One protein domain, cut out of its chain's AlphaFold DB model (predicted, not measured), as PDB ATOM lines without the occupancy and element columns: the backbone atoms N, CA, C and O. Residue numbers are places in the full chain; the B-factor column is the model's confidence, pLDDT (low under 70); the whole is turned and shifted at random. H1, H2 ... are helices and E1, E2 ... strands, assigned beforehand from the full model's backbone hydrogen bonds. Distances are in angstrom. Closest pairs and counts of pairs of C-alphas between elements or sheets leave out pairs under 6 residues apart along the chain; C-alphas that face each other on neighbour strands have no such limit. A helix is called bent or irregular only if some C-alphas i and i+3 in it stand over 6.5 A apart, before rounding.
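This is residues 225 to 287 and 303 to 311 of the 717 residues of the protein "DUF4157 domain-containing protein" of Streptomyces sp. A1547 (UniProt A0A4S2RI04). A helical hairpin makes the length of this domain: H1 runs out, and the bent helix H2 folds back beside it in two arms, with few contacts between its sides. At the end away from the turn lie the two short strands E1 and E2 with loops, and the turn itself, residues 256 to 261, sticks out. The printed part has 72 residues, with E1, H1, H2 and E2 in that order, and is mostly helix. It is only just compact, close to loose, with a radius of gyration of the C-alphas of 13.4 A, and elongated, spanning 42 by 23 by 18 A.

E1, residues 229 to 231, starts at C-alpha 229 (20.918, 10.035, 43.188). H1, residues 244 to 255, is 16.4 A long. H2, residues 259 to 280, was assigned as one helix by its hydrogen bonds but is bent, with C-alphas 267 and 270 8.1 A apart. Its arms are H2a, residues 259 to 267, 12.2 A, and H2b, residues 270 to 280, 15.5 A. E2, residues 308 to 310, ends at C-alpha 310 (13.904, 6.799, 49.381).

H1 and H2a form a helical hairpin and touch, H1 with residues 254 to 255 alone; the closest C-alphas, of Val 254 and Gln 262, are 5.9 A apart. They run opposite ways at a steep tilt of 37 degrees, only just past shallow. H2a and H2b stand about perpendicular, at 75 degrees. H1 and H2b are close but not clearly touching, with the C-alphas of Trp 247 and Lys 273 closest at 7.0 A. Every O i to N i+4 pair is within hydrogen-bond range in H1, H2a and H2b. E1 and E2 are near each other, and each pairs with no named strand. The closest C-alphas of E1 and H2b, those of Tyr 231 and Val 280, are 6.1 A apart. H2a is apart from both strands.

The C-alphas farthest apart, of Ala 259 and Glu 287, are 42.8 A apart. Residues 288 to 302 are cut out, and C-alphas 287 and 303 are 6.3 A apart across the cut. The link from E1 to H1 is long. pLDDT is under 70 at residues 234 to 236, 282 to 287 and 303 to 307.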
ATOM      1  N   VAL A 225      16.427   5.010  43.778       82.25
ATOM      2  CA  VAL A 225      16.638   6.449  43.943       82.25
ATOM      3  C   VAL A 225      16.812   6.738  45.428       82.25
ATOM      4  O   VAL A 225      15.954   6.376  46.228       82.25
ATOM      5  N   VAL A 226      17.919   7.377  45.804       83.81
ATOM      6  CA  VAL A 226      18.177   7.801  47.188       83.81
ATOM      7  C   VAL A 226      18.499   9.287  47.191       83.81
ATOM      8  O   VAL A 226      19.494   9.719  46.597       83.81
ATOM      9  N   GLY A 227      17.629  10.082  47.814       84.25
ATOM     10  CA  GLY A 227      17.653  11.537  47.711       84.25
ATOM     11  C   GLY A 227      17.546  11.974  46.247       84.25
ATOM     12  O   GLY A 227      16.531  11.758  45.593       84.25
ATOM     13  N   ARG A 228      18.618  12.571  45.712       83.06
ATOM     14  CA  ARG A 228      18.706  13.008  44.302       83.06
ATOM     15  C   ARG A 228      19.505  12.060  43.399       83.06
ATOM     16  O   ARG A 228      19.666  12.349  42.217       83.06
ATOM     17  N   ARG A 229      20.050  10.960  43.934       83.00
ATOM     18  CA  ARG A 229      20.918  10.035  43.188       83.00
ATOM     19  C   ARG A 229      20.142   8.832  42.669       83.00
ATOM     20  O   ARG A 229      19.327   8.267  43.389       83.00
ATOM     21  N   ILE A 230      20.458   8.422  41.442       81.50
ATOM     22  CA  ILE A 230      19.839   7.286  40.745       81.50
ATOM     23  C   ILE A 230      20.878   6.168  40.592       81.50
ATOM     24  O   ILE A 230      21.930   6.393  39.993       81.50
ATOM     25  N   TYR A 231      20.562   4.978  41.093       85.25
ATOM     26  CA  TYR A 231      21.377   3.765  41.023       85.25
ATOM     27  C   TYR A 231      20.661   2.723  40.154       85.25
ATOM     28  O   TYR A 231      19.558   2.278  40.487       85.25
ATOM     29  N   SER A 232      21.257   2.356  39.022       81.56
ATOM     30  CA  SER A 232      20.714   1.362  38.086       81.56
ATOM     31  C   SER A 232      21.787   0.956  37.085       81.56
ATOM     32  O   SER A 232      22.489   1.819  36.559       81.56
ATOM     33  N   ASN A 233      21.893  -0.334  36.774       74.75
ATOM     34  CA  ASN A 233      22.873  -0.819  35.799       74.75
ATOM     35  C   ASN A 233      22.570  -0.399  34.347       74.75
ATOM     36  O   ASN A 233      23.472  -0.419  33.507       74.75
ATOM     37  N   SER A 234      21.337   0.020  34.051       65.44
ATOM     38  CA  SER A 234      20.902   0.342  32.691       65.44
ATOM     39  C   SER A 234      20.359   1.759  32.510       65.44
ATOM     40  O   SER A 234      20.368   2.237  31.374       65.44
ATOM     41  N   HIS A 235      19.883   2.429  33.577       66.25
ATOM     42  CA  HIS A 235      19.153   3.701  33.445       66.25
ATOM     43  C   HIS A 235      20.021   4.774  32.759       66.25
ATOM     44  O   HIS A 235      21.126   5.042  33.233       66.25
ATOM     45  N   PRO A 236      19.550   5.446  31.683       66.19
ATOM     46  CA  PRO A 236      20.359   6.430  30.951       66.19
ATOM     47  C   PRO A 236      20.843   7.593  31.827       66.19
ATOM     48  O   PRO A 236      21.936   8.109  31.635       66.19
ATOM     49  N   GLN A 237      20.027   7.972  32.815       71.50
ATOM     50  CA  GLN A 237      20.335   8.999  33.822       71.50
ATOM     51  C   GLN A 237      20.874   8.415  35.146       71.50
ATOM     52  O   GLN A 237      20.824   9.079  36.184       71.50
ATOM     53  N   ALA A 238      21.319   7.153  35.158       74.69
ATOM     54  CA  ALA A 238      21.945   6.569  36.341       74.69
ATOM     55  C   ALA A 238      23.199   7.368  36.700       74.69
ATOM     56  O   ALA A 238      24.103   7.529  35.882       74.69
ATOM     57  N   HIS A 239      23.250   7.836  37.944       85.56
ATOM     58  CA  HIS A 239      24.468   8.413  38.501       85.56
ATOM     59  C   HIS A 239      25.487   7.306  38.782       85.56
ATOM     60  O   HIS A 239      26.681   7.521  38.617       85.56
ATOM     61  N   GLU A 240      25.005   6.124  39.180       81.88
ATOM     62  CA  GLU A 240      25.824   4.948  39.461       81.88
ATOM     63  C   GLU A 240      25.242   3.688  38.821       81.88
ATOM     64  O   GLU A 240      24.045   3.410  38.937       81.88
ATOM     65  N   LYS A 241      26.112   2.911  38.165       79.50
ATOM     66  CA  LYS A 241      25.733   1.716  37.386       79.50
ATOM     67  C   LYS A 241      25.959   0.388  38.101       79.50
ATOM     68  O   LYS A 241      25.756  -0.668  37.514       79.50
ATOM     69  N   ASN A 242      26.398   0.422  39.352       82.12
ATOM     70  CA  ASN A 242      26.584  -0.773  40.162       82.12
ATOM     71  C   ASN A 242      26.119  -0.515  41.612       82.12
ATOM     72  O   ASN A 242      26.065   0.639  42.049       82.12
ATOM     73  N   PRO A 243      25.743  -1.565  42.364       86.94
ATOM     74  CA  PRO A 243      25.193  -1.410  43.711       86.94
ATOM     75  C   PRO A 243      26.247  -1.129  44.797       86.94
ATOM     76  O   PRO A 243      25.870  -0.791  45.917       86.94
ATOM     77  N   GLU A 244      27.547  -1.269  44.520       90.38
ATOM     78  CA  GLU A 244      28.600  -1.256  45.551       90.38
ATOM     79  C   GLU A 244      28.776   0.104  46.262       90.38
ATOM     80  O   GLU A 244      28.859   0.108  47.491       90.38
ATOM     81  N   PRO A 245      28.772   1.273  45.585       90.62
ATOM     82  CA  PRO A 245      28.805   2.579  46.243       90.62
ATOM     83  C   PRO A 245      27.626   2.800  47.186       90.62
ATOM     84  O   PRO A 245      27.785   3.417  48.240       90.62
ATOM     85  N   LEU A 246      26.444   2.300  46.816       91.00
ATOM     86  CA  LEU A 246      25.254   2.393  47.654       91.00
ATOM     87  C   LEU A 246      25.337   1.432  48.843       91.00
ATOM     88  O   LEU A 246      25.000   1.808  49.963       91.00
ATOM     89  N   TRP A 247      25.843   0.219  48.620       94.12
ATOM     90  CA  TRP A 247      26.093  -0.746  49.685       94.12
ATOM     91  C   TRP A 247      27.102  -0.214  50.712       94.12
ATOM     92  O   TRP A 247      26.824  -0.258  51.906       94.12
ATOM     93  N   LYS A 248      28.212   0.391  50.266       93.25
ATOM     94  CA  LYS A 248      29.204   1.028  51.151       93.25
ATOM     95  C   LYS A 248      28.627   2.192  51.954       93.25
ATOM     96  O   LYS A 248      28.947   2.337  53.129       93.25
ATOM     97  N   GLN A 249      27.774   3.024  51.347       93.12
ATOM     98  CA  GLN A 249      27.069   4.087  52.079       93.12
ATOM     99  C   GLN A 249      26.219   3.509  53.212       93.12
ATOM    100  O   GLN A 249      26.220   4.048  54.316       93.12
ATOM    101  N   LEU A 250      25.538   2.396  52.949       93.50
ATOM    102  CA  LEU A 250      24.719   1.706  53.934       93.50
ATOM    103  C   LEU A 250      25.577   1.060  55.036       93.50
ATOM    104  O   LEU A 250      25.257   1.222  56.208       93.50
ATOM    105  N   GLU A 251      26.692   0.406  54.694       94.88
ATOM    106  CA  GLU A 251      27.648  -0.138  55.675       94.88
ATOM    107  C   GLU A 251      28.206   0.953  56.598       94.88
ATOM    108  O   GLU A 251      28.174   0.797  57.818       94.88
ATOM    109  N   ASN A 252      28.663   2.071  56.028       94.56
ATOM    110  CA  ASN A 252      29.194   3.203  56.789       94.56
ATOM    111  C   ASN A 252      28.131   3.833  57.691       94.56
ATOM    112  O   ASN A 252      28.426   4.222  58.820       94.56
ATOM    113  N   TRP A 253      26.895   3.939  57.204       94.56
ATOM    114  CA  TRP A 253      25.790   4.433  58.012       94.56
ATOM    115  C   TRP A 253      25.534   3.502  59.206       94.56
ATOM    116  O   TRP A 253      25.608   3.959  60.342       94.56
ATOM    117  N   VAL A 254      25.379   2.188  58.980       93.94
ATOM    118  CA  VAL A 254      25.133   1.198  60.050       93.94
ATOM    119  C   VAL A 254      26.248   1.167  61.103       93.94
ATOM    120  O   VAL A 254      25.965   0.912  62.271       93.94
ATOM    121  N   GLN A 255      27.508   1.424  60.740       92.31
ATOM    122  CA  GLN A 255      28.613   1.465  61.712       92.31
ATOM    123  C   GLN A 255      28.416   2.518  62.812       92.31
ATOM    124  O   GLN A 255      28.898   2.322  63.926       92.31
ATOM    125  N   ASN A 256      27.679   3.593  62.521       92.88
ATOM    126  CA  ASN A 256      27.380   4.665  63.473       92.88
ATOM    127  C   ASN A 256      26.077   4.430  64.259       92.88
ATOM    128  O   ASN A 256      25.684   5.263  65.071       92.88
ATOM    129  N   GLU A 257      25.408   3.298  64.036       93.69
ATOM    130  CA  GLU A 257      24.122   2.976  64.648       93.69
ATOM    131  C   GLU A 257      24.273   2.145  65.935       93.69
ATOM    132  O   GLU A 257      25.301   1.493  66.140       93.69
ATOM    133  N   PRO A 258      23.246   2.092  66.809       93.44
ATOM    134  CA  PRO A 258      23.282   1.285  68.027       93.44
ATOM    135  C   PRO A 258      23.598  -0.197  67.765       93.44
ATOM    136  O   PRO A 258      23.206  -0.767  66.743       93.44
ATOM    137  N   ALA A 259      24.234  -0.861  68.738       90.12
ATOM    138  CA  ALA A 259      24.711  -2.245  68.617       90.12
ATOM    139  C   ALA A 259      23.637  -3.248  68.144       90.12
ATOM    140  O   ALA A 259      23.949  -4.186  67.405       90.12
ATOM    141  N   GLY A 260      22.371  -3.031  68.518       88.62
ATOM    142  CA  GLY A 260      21.240  -3.829  68.039       88.62
ATOM    143  C   GLY A 260      21.077  -3.780  66.516       88.62
ATOM    144  O   GLY A 260      21.033  -4.831  65.875       88.62
ATOM    145  N   ARG A 261      21.094  -2.579  65.922       88.69
ATOM    146  CA  ARG A 261      20.974  -2.374  64.469       88.69
ATOM    147  C   ARG A 261      22.179  -2.938  63.722       88.69
ATOM    148  O   ARG A 261      22.023  -3.594  62.695       88.69
ATOM    149  N   GLN A 262      23.377  -2.787  64.284       91.38
ATOM    150  CA  GLN A 262      24.579  -3.421  63.737       91.38
ATOM    151  C   GLN A 262      24.469  -4.952  63.723       91.38
ATOM    152  O   GLN A 262      24.836  -5.602  62.742       91.38
ATOM    153  N   SER A 263      23.960  -5.546  64.805       91.88
ATOM    154  CA  SER A 263      23.751  -6.992  64.904       91.88
ATOM    155  C   SER A 263      22.717  -7.486  63.892       91.88
ATOM    156  O   SER A 263      22.929  -8.505  63.234       91.88
ATOM    157  N   GLU A 264      21.617  -6.754  63.722       89.06
ATOM    158  CA  GLU A 264      20.573  -7.078  62.750       89.06
ATOM    159  C   GLU A 264      21.067  -6.961  61.302       89.06
ATOM    160  O   GLU A 264      20.832  -7.859  60.487       89.06
ATOM    161  N   PHE A 265      21.832  -5.912  60.996       92.69
ATOM    162  CA  PHE A 265      22.495  -5.770  59.706       92.69
ATOM    163  C   PHE A 265      23.458  -6.928  59.430       92.69
ATOM    164  O   PHE A 265      23.392  -7.513  58.356       92.69
ATOM    165  N   ARG A 266      24.293  -7.338  60.398       93.38
ATOM    166  CA  ARG A 266      25.173  -8.514  60.241       93.38
ATOM    167  C   ARG A 266      24.376  -9.795  59.999       93.38
ATOM    168  O   ARG A 266      24.717 -10.570  59.108       93.38
ATOM    169  N   LYS A 267      23.286  -9.994  60.744       93.94
ATOM    170  CA  LYS A 267      22.405 -11.163  60.625       93.94
ATOM    171  C   LYS A 267      21.779 -11.290  59.234       93.94
ATOM    172  O   LYS A 267      21.669 -12.398  58.715       93.94
ATOM    173  N   HIS A 268      21.361 -10.177  58.631       93.62
ATOM    174  CA  HIS A 268      20.668 -10.165  57.339       93.62
ATOM    175  C   HIS A 268      21.534  -9.686  56.163       93.62
ATOM    176  O   HIS A 268      21.062  -9.697  55.027       93.62
ATOM    177  N   GLY A 269      22.798  -9.328  56.394       91.94
ATOM    178  CA  GLY A 269      23.656  -8.591  55.458       91.94
ATOM    179  C   GLY A 269      23.778  -9.226  54.078       91.94
ATOM    180  O   GLY A 269      23.583  -8.551  53.072       91.94
ATOM    181  N   SER A 270      23.991 -10.543  54.007       92.56
ATOM    182  CA  SER A 270      24.049 -11.258  52.721       92.56
ATOM    183  C   SER A 270      22.731 -11.159  51.935       92.56
ATOM    184  O   SER A 270      22.730 -10.887  50.733       92.56
ATOM    185  N   ALA A 271      21.591 -11.315  52.615       91.94
ATOM    186  CA  ALA A 271      20.273 -11.217  51.994       91.94
ATOM    187  C   ALA A 271      19.922  -9.773  51.599       91.94
ATOM    188  O   ALA A 271      19.340  -9.567  50.533       91.94
ATOM    189  N   LEU A 272      20.309  -8.789  52.418       93.12
ATOM    190  CA  LEU A 272      20.169  -7.360  52.127       93.12
ATOM    191  C   LEU A 272      20.972  -6.979  50.884       93.12
ATOM    192  O   LEU A 272      20.401  -6.418  49.950       93.12
ATOM    193  N   LYS A 273      22.255  -7.360  50.827       92.81
ATOM    194  CA  LYS A 273      23.125  -7.095  49.677       92.81
ATOM    195  C   LYS A 273      22.550  -7.720  48.415       92.81
ATOM    196  O   LYS A 273      22.332  -7.025  47.432       92.81
ATOM    197  N   LYS A 274      22.181  -9.005  48.474       90.12
ATOM    198  CA  LYS A 274      21.546  -9.714  47.353       90.12
ATOM    199  C   LYS A 274      20.264  -9.024  46.877       90.12
ATOM    200  O   LYS A 274      20.009  -8.971  45.675       90.12
ATOM    201  N   GLN A 275      19.442  -8.519  47.795       88.88
ATOM    202  CA  GLN A 275      18.197  -7.841  47.446       88.88
ATOM    203  C   GLN A 275      18.437  -6.453  46.840       88.88
ATOM    204  O   GLN A 275      17.756  -6.114  45.872       88.88
ATOM    205  N   LEU A 276      19.400  -5.688  47.361       89.69
ATOM    206  CA  LEU A 276      19.806  -4.398  46.804       89.69
ATOM    207  C   LEU A 276      20.400  -4.564  45.404       89.69
ATOM    208  O   LEU A 276      19.973  -3.880  44.480       89.69
ATOM    209  N   THR A 277      21.316  -5.520  45.230       87.25
ATOM    210  CA  THR A 277      21.865  -5.897  43.923       87.25
ATOM    211  C   THR A 277      20.737  -6.237  42.960       87.25
ATOM    212  O   THR A 277      20.661  -5.651  41.891       87.25
ATOM    213  N   LYS A 278      19.771  -7.070  43.374       82.19
ATOM    214  CA  LYS A 278      18.602  -7.379  42.543       82.19
ATOM    215  C   LYS A 278      17.785  -6.139  42.159       82.19
ATOM    216  O   LYS A 278      17.217  -6.140  41.079       82.19
ATOM    217  N   TRP A 279      17.662  -5.132  43.024       83.06
ATOM    218  CA  TRP A 279      16.937  -3.896  42.698       83.06
ATOM    219  C   TRP A 279      17.702  -2.995  41.726       83.06
ATOM    220  O   TRP A 279      17.076  -2.390  40.863       83.06
ATOM    221  N   VAL A 280      19.028  -2.907  41.861       81.12
ATOM    222  CA  VAL A 280      19.897  -2.122  40.966       81.12
ATOM    223  C   VAL A 280      20.064  -2.807  39.607       81.12
ATOM    224  O   VAL A 280      20.128  -2.122  38.587       81.12
ATOM    225  N   ASP A 281      20.081  -4.142  39.600       75.81
ATOM    226  CA  ASP A 281      20.274  -4.971  38.410       75.81
ATOM    227  C   ASP A 281      18.960  -5.383  37.720       75.81
ATOM    228  O   ASP A 281      18.980  -6.224  36.818       75.81
ATOM    229  N   ASP A 282      17.805  -4.853  38.149       67.38
ATOM    230  CA  ASP A 282      16.482  -5.246  37.637       67.38
ATOM    231  C   ASP A 282      16.258  -4.752  36.192       67.38
ATOM    232  O   ASP A 282      15.601  -3.740  35.939       67.38
ATOM    233  N   LEU A 283      16.825  -5.486  35.233       54.62
ATOM    234  CA  LEU A 283      16.644  -5.293  33.794       54.62
ATOM    235  C   LEU A 283      15.258  -5.797  33.340       54.62
ATOM    236  O   LEU A 283      14.746  -6.785  33.867       54.62
ATOM    237  N   GLY A 284      14.657  -5.169  32.325       50.34
ATOM    238  CA  GLY A 284      13.485  -5.721  31.619       50.34
ATOM    239  C   GLY A 284      12.117  -5.441  32.252       50.34
ATOM    240  O   GLY A 284      11.189  -6.241  32.115       50.34
ATOM    241  N   ALA A 285      11.960  -4.327  32.968       49.59
ATOM    242  CA  ALA A 285      10.647  -3.883  33.428       49.59
ATOM    243  C   ALA A 285       9.663  -3.757  32.240       49.59
ATOM    244  O   ALA A 285       9.948  -3.114  31.232       49.59
ATOM    245  N   GLY A 286       8.515  -4.439  32.339       45.19
ATOM    246  CA  GLY A 286       7.517  -4.517  31.266       45.19
ATOM    247  C   GLY A 286       7.757  -5.566  30.164       45.19
ATOM    248  O   GLY A 286       6.876  -5.733  29.321       45.19
ATOM    249  N   GLU A 287       8.866  -6.318  30.156       45.44
ATOM    250  CA  GLU A 287       9.075  -7.385  29.162       45.44
ATOM    251  C   GLU A 287       8.214  -8.627  29.462       45.44
ATOM    252  O   GLU A 287       8.154  -9.121  30.597       45.44
ATOM    253  N   ARG A 303       7.355  -8.128  34.243       57.75
ATOM    254  CA  ARG A 303       8.127  -7.530  35.360       57.75
ATOM    255  C   ARG A 303       7.564  -6.185  35.852       57.75
ATOM    256  O   ARG A 303       7.030  -5.408  35.070       57.75
ATOM    257  N   LYS A 304       7.727  -5.896  37.153       59.53
ATOM    258  CA  LYS A 304       7.335  -4.628  37.824       59.53
ATOM    259  C   LYS A 304       8.037  -3.427  37.196       59.53
ATOM    260  O   LYS A 304       9.199  -3.564  36.875       59.53
ATOM    261  N   ILE A 305       7.383  -2.263  37.079       55.28
ATOM    262  CA  ILE A 305       7.952  -1.070  36.396       55.28
ATOM    263  C   ILE A 305       8.400   0.042  37.375       55.28
ATOM    264  O   ILE A 305       9.014   1.028  36.986       55.28
ATOM    265  N   ARG A 306       8.152  -0.095  38.685       61.44
ATOM    266  CA  ARG A 306       8.323   1.025  39.636       61.44
ATOM    267  C   ARG A 306       9.727   1.162  40.222       61.44
ATOM    268  O   ARG A 306      10.276   0.174  40.715       61.44
ATOM    269  N   ASN A 307      10.237   2.391  40.277       68.69
ATOM    270  CA  ASN A 307      11.462   2.731  41.004       68.69
ATOM    271  C   ASN A 307      11.321   2.491  42.512       68.69
ATOM    272  O   ASN A 307      10.223   2.525  43.071       68.69
ATOM    273  N   HIS A 308      12.451   2.241  43.161       75.25
ATOM    274  CA  HIS A 308      12.576   2.182  44.610       75.25
ATOM    275  C   HIS A 308      13.131   3.521  45.101       75.25
ATOM    276  O   HIS A 308      14.339   3.716  45.046       75.25
ATOM    277  N   SER A 309      12.263   4.441  45.526       75.88
ATOM    278  CA  SER A 309      12.657   5.807  45.896       75.88
ATOM    279  C   SER A 309      12.629   6.022  47.405       75.88
ATOM    280  O   SER A 309      11.612   5.762  48.046       75.88
ATOM    281  N   PHE A 310      13.724   6.538  47.954       79.94
ATOM    282  CA  PHE A 310      13.904   6.799  49.381       79.94
ATOM    283  C   PHE A 310      14.520   8.190  49.589       79.94
ATOM    284  O   PHE A 310      15.370   8.598  48.792       79.94
ATOM    285  N   PRO A 311      14.133   8.934  50.637       79.44
ATOM    286  CA  PRO A 311      14.718  10.248  50.907       79.44
ATOM    287  C   PRO A 311      16.193  10.149  51.334       79.44
ATOM    288  O   PRO A 311      16.992  11.008  50.965       79.44
TER     289      PRO A 311